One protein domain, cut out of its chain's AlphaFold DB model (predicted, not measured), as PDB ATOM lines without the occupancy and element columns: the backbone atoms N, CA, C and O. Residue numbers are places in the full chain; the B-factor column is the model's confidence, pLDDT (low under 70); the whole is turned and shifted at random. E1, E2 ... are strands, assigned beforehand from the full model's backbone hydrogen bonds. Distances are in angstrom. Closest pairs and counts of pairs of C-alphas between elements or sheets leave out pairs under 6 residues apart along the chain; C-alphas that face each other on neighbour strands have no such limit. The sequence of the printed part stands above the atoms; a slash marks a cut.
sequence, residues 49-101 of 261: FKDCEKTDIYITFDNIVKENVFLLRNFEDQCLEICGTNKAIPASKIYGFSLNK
ATOM      1  N   PHE A  49     179.684 190.256 122.764       51.53
ATOM      2  CA  PHE A  49     181.118 190.323 122.616       51.53
ATOM      3  C   PHE A  49     181.669 189.150 121.797       51.53
ATOM      4  O   PHE A  49     182.852 188.846 121.908       51.53
ATOM      5  N   LYS A  50     180.866 188.447 120.979       53.62
ATOM      6  CA  LYS A  50     181.381 187.330 120.151       53.62
ATOM      7  C   LYS A  50     182.538 187.764 119.237       53.62
ATOM      8  O   LYS A  50     183.459 186.981 118.991       53.62
ATOM      9  N   ASP A  51     182.511 189.024 118.814       65.62
ATOM     10  CA  ASP A  51     183.558 189.669 118.021       65.62
ATOM     11  C   ASP A  51     184.496 190.542 118.850       65.62
ATOM     12  O   ASP A  51     185.234 191.357 118.297       65.62
ATOM     13  N   CYS A  52     184.481 190.371 120.170       72.44
ATOM     14  CA  CYS A  52     185.219 191.216 121.083       72.44
ATOM     15  C   CYS A  52     186.171 190.403 121.942       72.44
ATOM     16  O   CYS A  52     185.916 189.259 122.316       72.44
ATOM     17  N   GLU A  53     187.320 190.997 122.222       80.88
ATOM     18  CA  GLU A  53     188.396 190.302 122.900       80.88
ATOM     19  C   GLU A  53     189.052 191.207 123.923       80.88
ATOM     20  O   GLU A  53     189.291 192.392 123.680       80.88
ATOM     21  N   LYS A  54     189.335 190.629 125.088       81.19
ATOM     22  CA  LYS A  54     189.993 191.342 126.169       81.19
ATOM     23  C   LYS A  54     191.394 191.761 125.728       81.19
ATOM     24  O   LYS A  54     192.175 190.931 125.261       81.19
ATOM     25  N   THR A  55     191.714 193.035 125.913       81.12
ATOM     26  CA  THR A  55     193.007 193.617 125.555       81.12
ATOM     27  C   THR A  55     193.625 194.331 126.751       81.12
ATOM     28  O   THR A  55     192.913 194.844 127.610       81.12
ATOM     29  N   ASP A  56     194.951 194.444 126.748       83.06
ATOM     30  CA  ASP A  56     195.662 195.400 127.597       83.06
ATOM     31  C   ASP A  56     196.018 196.637 126.762       83.06
ATOM     32  O   ASP A  56     196.653 196.487 125.710       83.06
ATOM     33  N   ILE A  57     195.662 197.840 127.229       83.50
ATOM     34  CA  ILE A  57     196.041 199.115 126.594       83.50
ATOM     35  C   ILE A  57     197.202 199.755 127.360       83.50
ATOM     36  O   ILE A  57     197.185 199.899 128.583       83.50
ATOM     37  N   TYR A  58     198.212 200.188 126.613       83.75
ATOM     38  CA  TYR A  58     199.400 200.861 127.117       83.75
ATOM     39  C   TYR A  58     199.285 202.343 126.750       83.75
ATOM     40  O   TYR A  58     199.292 202.679 125.564       83.75
ATOM     41  N   ILE A  59     199.166 203.234 127.740       78.12
ATOM     42  CA  ILE A  59     199.143 204.694 127.505       78.12
ATOM     43  C   ILE A  59     200.573 205.218 127.367       78.12
ATOM     44  O   ILE A  59     200.867 206.028 126.492       78.12
ATOM     45  N   THR A  60     201.481 204.706 128.194       69.00
ATOM     46  CA  THR A  60     202.930 204.902 128.071       69.00
ATOM     47  C   THR A  60     203.629 203.544 128.165       69.00
ATOM     48  O   THR A  60     202.966 202.513 128.284       69.00
ATOM     49  N   PHE A  61     204.964 203.511 128.077       60.66
ATOM     50  CA  PHE A  61     205.710 202.258 128.238       60.66
ATOM     51  C   PHE A  61     205.522 201.642 129.636       60.66
ATOM     52  O   PHE A  61     205.431 200.421 129.749       60.66
ATOM     53  N   ASP A  62     205.399 202.490 130.662       58.69
ATOM     54  CA  ASP A  62     205.342 202.082 132.070       58.69
ATOM     55  C   ASP A  62     203.925 202.128 132.667       58.69
ATOM     56  O   ASP A  62     203.655 201.454 133.660       58.69
ATOM     57  N   ASN A  63     202.993 202.866 132.048       59.12
ATOM     58  CA  ASN A  63     201.606 202.954 132.510       59.12
ATOM     59  C   ASN A  63     200.696 202.054 131.675       59.12
ATOM     60  O   ASN A  63     200.336 202.369 130.534       59.12
ATOM     61  N   ILE A  64     200.296 200.945 132.293       61.25
ATOM     62  CA  ILE A  64     199.307 200.015 131.756       61.25
ATOM     63  C   ILE A  64     197.951 200.386 132.337       61.25
ATOM     64  O   ILE A  64     197.775 200.386 133.556       61.25
ATOM     65  N   VAL A  65     196.976 200.630 131.468       60.94
ATOM     66  CA  VAL A  65     195.575 200.622 131.879       60.94
ATOM     67  C   VAL A  65     195.117 199.174 131.803       60.94
ATOM     68  O   VAL A  65     194.706 198.680 130.753       60.94
ATOM     69  N   LYS A  66     195.282 198.453 132.917       54.25
ATOM     70  CA  LYS A  66     194.733 197.103 133.095       54.25
ATOM     71  C   LYS A  66     193.249 197.216 133.417       54.25
ATOM     72  O   LYS A  66     192.821 196.918 134.526       54.25
ATOM     73  N   GLU A  67     192.475 197.700 132.465       52.16
ATOM     74  CA  GLU A  67     191.022 197.712 132.578       52.16
ATOM     75  C   GLU A  67     190.449 196.541 131.781       52.16
ATOM     76  O   GLU A  67     191.108 195.978 130.904       52.16
ATOM     77  N   ASN A  68     189.222 196.130 132.101       56.06
ATOM     78  CA  ASN A  68     188.476 195.158 131.303       56.06
ATOM     79  C   ASN A  68     188.043 195.809 129.979       56.06
ATOM     80  O   ASN A  68     186.859 196.021 129.739       56.06
ATOM     81  N   VAL A  69     189.011 196.166 129.135       67.81
ATOM     82  CA  VAL A  69     188.749 196.721 127.813       67.81
ATOM     83  C   VAL A  69     188.610 195.564 126.841       67.81
ATOM     84  O   VAL A  69     189.514 194.739 126.693       67.81
ATOM     85  N   PHE A  70     187.465 195.506 126.176       74.31
ATOM     86  CA  PHE A  70     187.207 194.565 125.100       74.31
ATOM     87  C   PHE A  70     187.276 195.331 123.786       74.31
ATOM     88  O   PHE A  70     186.566 196.320 123.622       74.31
ATOM     89  N   LEU A  71     188.143 194.916 122.867       77.69
ATOM     90  CA  LEU A  71     188.244 195.521 121.538       77.69
ATOM     91  C   LEU A  71     187.442 194.720 120.532       77.69
ATOM     92  O   LEU A  71     187.412 193.492 120.615       77.69
ATOM     93  N   LEU A  72     186.874 195.410 119.547       76.38
ATOM     94  CA  LEU A  72     186.375 194.764 118.339       76.38
ATOM     95  C   LEU A  72     187.532 194.086 117.589       76.38
ATOM     96  O   LEU A  72     188.624 194.641 117.454       76.38
ATOM     97  N   ARG A  73     187.289 192.880 117.066       66.75
ATOM     98  CA  ARG A  73     188.273 192.121 116.274       66.75
ATOM     99  C   ARG A  73     188.741 192.858 115.017       66.75
ATOM    100  O   ARG A  73     189.866 192.632 114.579       66.75
ATOM    101  N   ASN A  74     187.900 193.735 114.472       67.75
ATOM    102  CA  ASN A  74     188.149 194.504 113.253       67.75
ATOM    103  C   ASN A  74     188.395 195.989 113.575       67.75
ATOM    104  O   ASN A  74     187.673 196.848 113.085       67.75
ATOM    105  N   PHE A  75     189.373 196.289 114.432       75.44
ATOM    106  CA  PHE A  75     189.758 197.676 114.710       75.44
ATOM    107  C   PHE A  75     190.360 198.348 113.464       75.44
ATOM    108  O   PHE A  75     190.973 197.688 112.618       75.44
ATOM    109  N   GLU A  76     190.213 199.667 113.367       76.81
ATOM    110  CA  GLU A  76     190.824 200.446 112.296       76.81
ATOM    111  C   GLU A  76     192.266 200.833 112.638       76.81
ATOM    112  O   GLU A  76     192.640 201.025 113.795       76.81
ATOM    113  N   ASP A  77     193.097 201.042 111.617       77.44
ATOM    114  CA  ASP A  77     194.492 201.432 111.835       77.44
ATOM    115  C   ASP A  77     194.614 202.788 112.570       77.44
ATOM    116  O   ASP A  77     195.642 203.037 113.193       77.44
ATOM    117  N   GLN A  78     193.586 203.651 112.533       83.00
ATOM    118  CA  GLN A  78     193.579 204.988 113.150       83.00
ATOM    119  C   GLN A  78     193.068 205.028 114.597       83.00
ATOM    120  O   GLN A  78     193.405 205.955 115.344       83.00
ATOM    121  N   CYS A  79     192.241 204.070 115.007       82.56
ATOM    122  CA  CYS A  79     191.581 204.099 116.306       82.56
ATOM    123  C   CYS A  79     191.258 202.694 116.818       82.56
ATOM    124  O   CYS A  79     191.040 201.751 116.067       82.56
ATOM    125  N   LEU A  80     191.231 202.563 118.141       81.44
ATOM    126  CA  LEU A  80     190.733 201.376 118.817       81.44
ATOM    127  C   LEU A  80     189.310 201.614 119.276       81.44
ATOM    128  O   LEU A  80     189.065 202.482 120.115       81.44
ATOM    129  N   GLU A  81     188.394 200.817 118.755       83.44
ATOM    130  CA  GLU A  81     187.005 200.828 119.181       83.44
ATOM    131  C   GLU A  81     186.808 199.918 120.391       83.44
ATOM    132  O   GLU A  81     187.222 198.751 120.402       83.44
ATOM    133  N   ILE A  82     186.171 200.470 121.423       82.19
ATOM    134  CA  ILE A  82     185.832 199.733 122.635       82.19
ATOM    135  C   ILE A  82     184.480 199.069 122.416       82.19
ATOM    136  O   ILE A  82     183.461 199.730 122.209       82.19
ATOM    137  N   CYS A  83     184.469 197.749 122.504       81.38
ATOM    138  CA  CYS A  83     183.293 196.951 122.251       81.38
ATOM    139  C   CYS A  83     182.162 197.216 123.254       81.38
ATOM    140  O   CYS A  83     182.400 197.441 124.441       81.38
ATOM    141  N   GLY A  84     180.922 197.176 122.758       73.06
ATOM    142  CA  GLY A  84     179.727 197.496 123.541       73.06
ATOM    143  C   GLY A  84     179.585 198.987 123.854       73.06
ATOM    144  O   GLY A  84     178.716 199.364 124.632       73.06
ATOM    145  N   THR A  85     180.426 199.843 123.266       75.69
ATOM    146  CA  THR A  85     180.369 201.295 123.446       75.69
ATOM    147  C   THR A  85     180.497 202.014 122.105       75.69
ATOM    148  O   THR A  85     181.046 201.471 121.153       75.69
ATOM    149  N   ASN A  86     180.081 203.281 122.060       75.56
ATOM    150  CA  ASN A  86     180.340 204.175 120.924       75.56
ATOM    151  C   ASN A  86     181.663 204.951 121.087       75.56
ATOM    152  O   ASN A  86     181.817 206.048 120.551       75.56
ATOM    153  N   LYS A  87     182.594 204.448 121.909       80.81
ATOM    154  CA  LYS A  87     183.865 205.118 122.202       80.81
ATOM    155  C   LYS A  87     184.978 204.526 121.341       80.81
ATOM    156  O   LYS A  87     185.206 203.319 121.345       80.81
ATOM    157  N   ALA A  88     185.731 205.409 120.693       82.69
ATOM    158  CA  ALA A  88     186.962 205.076 119.992       82.69
ATOM    159  C   ALA A  88     188.135 205.871 120.582       82.69
ATOM    160  O   ALA A  88     188.025 207.076 120.836       82.69
ATOM    161  N   ILE A  89     189.268 205.206 120.802       84.88
ATOM    162  CA  ILE A  89     190.504 205.834 121.268       84.88
ATOM    163  C   ILE A  89     191.453 205.979 120.072       84.88
ATOM    164  O   ILE A  89     191.830 204.973 119.474       84.88
ATOM    165  N   PRO A  90     191.886 207.197 119.709       85.31
ATOM    166  CA  PRO A  90     192.774 207.390 118.569       85.31
ATOM    167  C   PRO A  90     194.173 206.818 118.837       85.31
ATOM    168  O   PRO A  90     194.701 206.932 119.948       85.31
ATOM    169  N   ALA A  91     194.819 206.292 117.793       85.75
ATOM    170  CA  ALA A  91     196.171 205.732 117.845       85.75
ATOM    171  C   ALA A  91     197.219 206.717 118.382       85.75
ATOM    172  O   ALA A  91     198.186 206.312 119.022       85.75
ATOM    173  N   SER A  92     197.006 208.020 118.187       84.25
ATOM    174  CA  SER A  92     197.870 209.085 118.705       84.25
ATOM    175  C   SER A  92     197.895 209.203 120.230       84.25
ATOM    176  O   SER A  92     198.831 209.786 120.773       84.25
ATOM    177  N   LYS A  93     196.882 208.672 120.926       84.19
ATOM    178  CA  LYS A  93     196.750 208.754 122.389       84.19
ATOM    179  C   LYS A  93     197.184 207.493 123.123       84.19
ATOM    180  O   LYS A  93     197.224 207.503 124.350       84.19
ATOM    181  N   ILE A  94     197.493 206.421 122.401       85.50
ATOM    182  CA  ILE A  94     197.927 205.167 123.009       85.50
ATOM    183  C   ILE A  94     199.339 204.843 122.560       85.50
ATOM    184  O   ILE A  94     199.718 205.101 121.423       85.50
ATOM    185  N   TYR A  95     200.130 204.259 123.446       85.56
ATOM    186  CA  TYR A  95     201.449 203.747 123.111       85.56
ATOM    187  C   TYR A  95     201.347 202.408 122.370       85.56
ATOM    188  O   TYR A  95     202.054 202.172 121.389       85.56
ATOM    189  N   GLY A  96     200.443 201.530 122.801       88.31
ATOM    190  CA  GLY A  96     200.214 200.234 122.170       88.31
ATOM    191  C   GLY A  96     199.104 199.440 122.843       88.31
ATOM    192  O   GLY A  96     198.503 199.906 123.807       88.31
ATOM    193  N   PHE A  97     198.844 198.236 122.342       87.81
ATOM    194  CA  PHE A  97     197.880 197.298 122.917       87.81
ATOM    195  C   PHE A  97     198.252 195.845 122.599       87.81
ATOM    196  O   PHE A  97     199.084 195.575 121.726       87.81
ATOM    197  N   SER A  98     197.664 194.899 123.332       85.88
ATOM    198  CA  SER A  98     197.873 193.463 123.123       85.88
ATOM    199  C   SER A  98     196.568 192.747 122.796       85.88
ATOM    200  O   SER A  98     195.695 192.644 123.653       85.88
ATOM    201  N   LEU A  99     196.457 192.188 121.593       82.06
ATOM    202  CA  LEU A  99     195.283 191.455 121.106       82.06
ATOM    203  C   LEU A  99     195.728 190.073 120.617       82.06
ATOM    204  O   LEU A  99     196.700 189.985 119.868       82.06
ATOM    205  N   ASN A 100     195.075 188.979 121.023       80.25
ATOM    206  CA  ASN A 100     195.445 187.612 120.621       80.25
ATOM    207  C   ASN A 100     196.931 187.260 120.835       80.25
ATOM    208  O   ASN A 100     197.568 186.638 119.982       80.25
ATOM    209  N   LYS A 101     197.528 187.683 121.960       80.62
ATOM    210  CA  LYS A 101     198.975 187.533 122.261       80.62
ATOM    211  C   LYS A 101     199.910 188.274 121.286       80.62
ATOM    212  O   LYS A 101     201.132 188.133 121.379       80.62
TER     213      LYS A 101
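This is residues 49 to 101 of the 261 residues of an uncharacterized protein of Bacteroidetes bacterium (UniProt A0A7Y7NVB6). A long, curved hairpin of E1 and E2, with E5 along the other side of E1, makes a bent three-stranded wall, and the small hairpin of E3 and E4 lies loosely over one face of it, E3 nearest to E2. The printed part has 53 residues with five named strands, E1 to E5 in chain order, and no named helix; the class is all strand, though under half of the residues, 26, are in named elements. Both sheets are antiparallel, in the orders E2, E1, E5 and E3, E4. The whole is compact, with a radius of gyration of the C-alphas of 10.3 A, and elongated, spanning 30 by 20 by 18 A.

Find C-alpha 52 at (185.219, 191.216, 121.083); from there E1, residues 52 to 58, runs 18.2 A. E2, residues 64 to 72, covers 19.4 A and bends by 82 degrees at residue 67. E5, residues 96 to 99, ends at C-alpha 99 at (195.283, 191.455, 121.106). E3 is residues 79 to 81 and E4 residues 88 to 90.

Look first at the hairpin E1 and E2, where N 55 and O 69 are 2.9 A apart, within hydrogen-bond range. On E1's other side, E5 brings O 96 to 2.8 A from N 58. In the hairpin E3 and E4, N 80 and O 89 are 2.8 A apart. The closest C-alphas of E2 and E3, those of Leu 71 and Glu 81, are 5.9 A apart. E4 is apart from E1, E2 and E5.

The C-alphas farthest apart, of Lys 50 and Asp 62, are 30.6 A apart. The printed part has no cut and no long link. Confidence is under 70 at residues 49 to 51, 60 to 69 and 73 to 74.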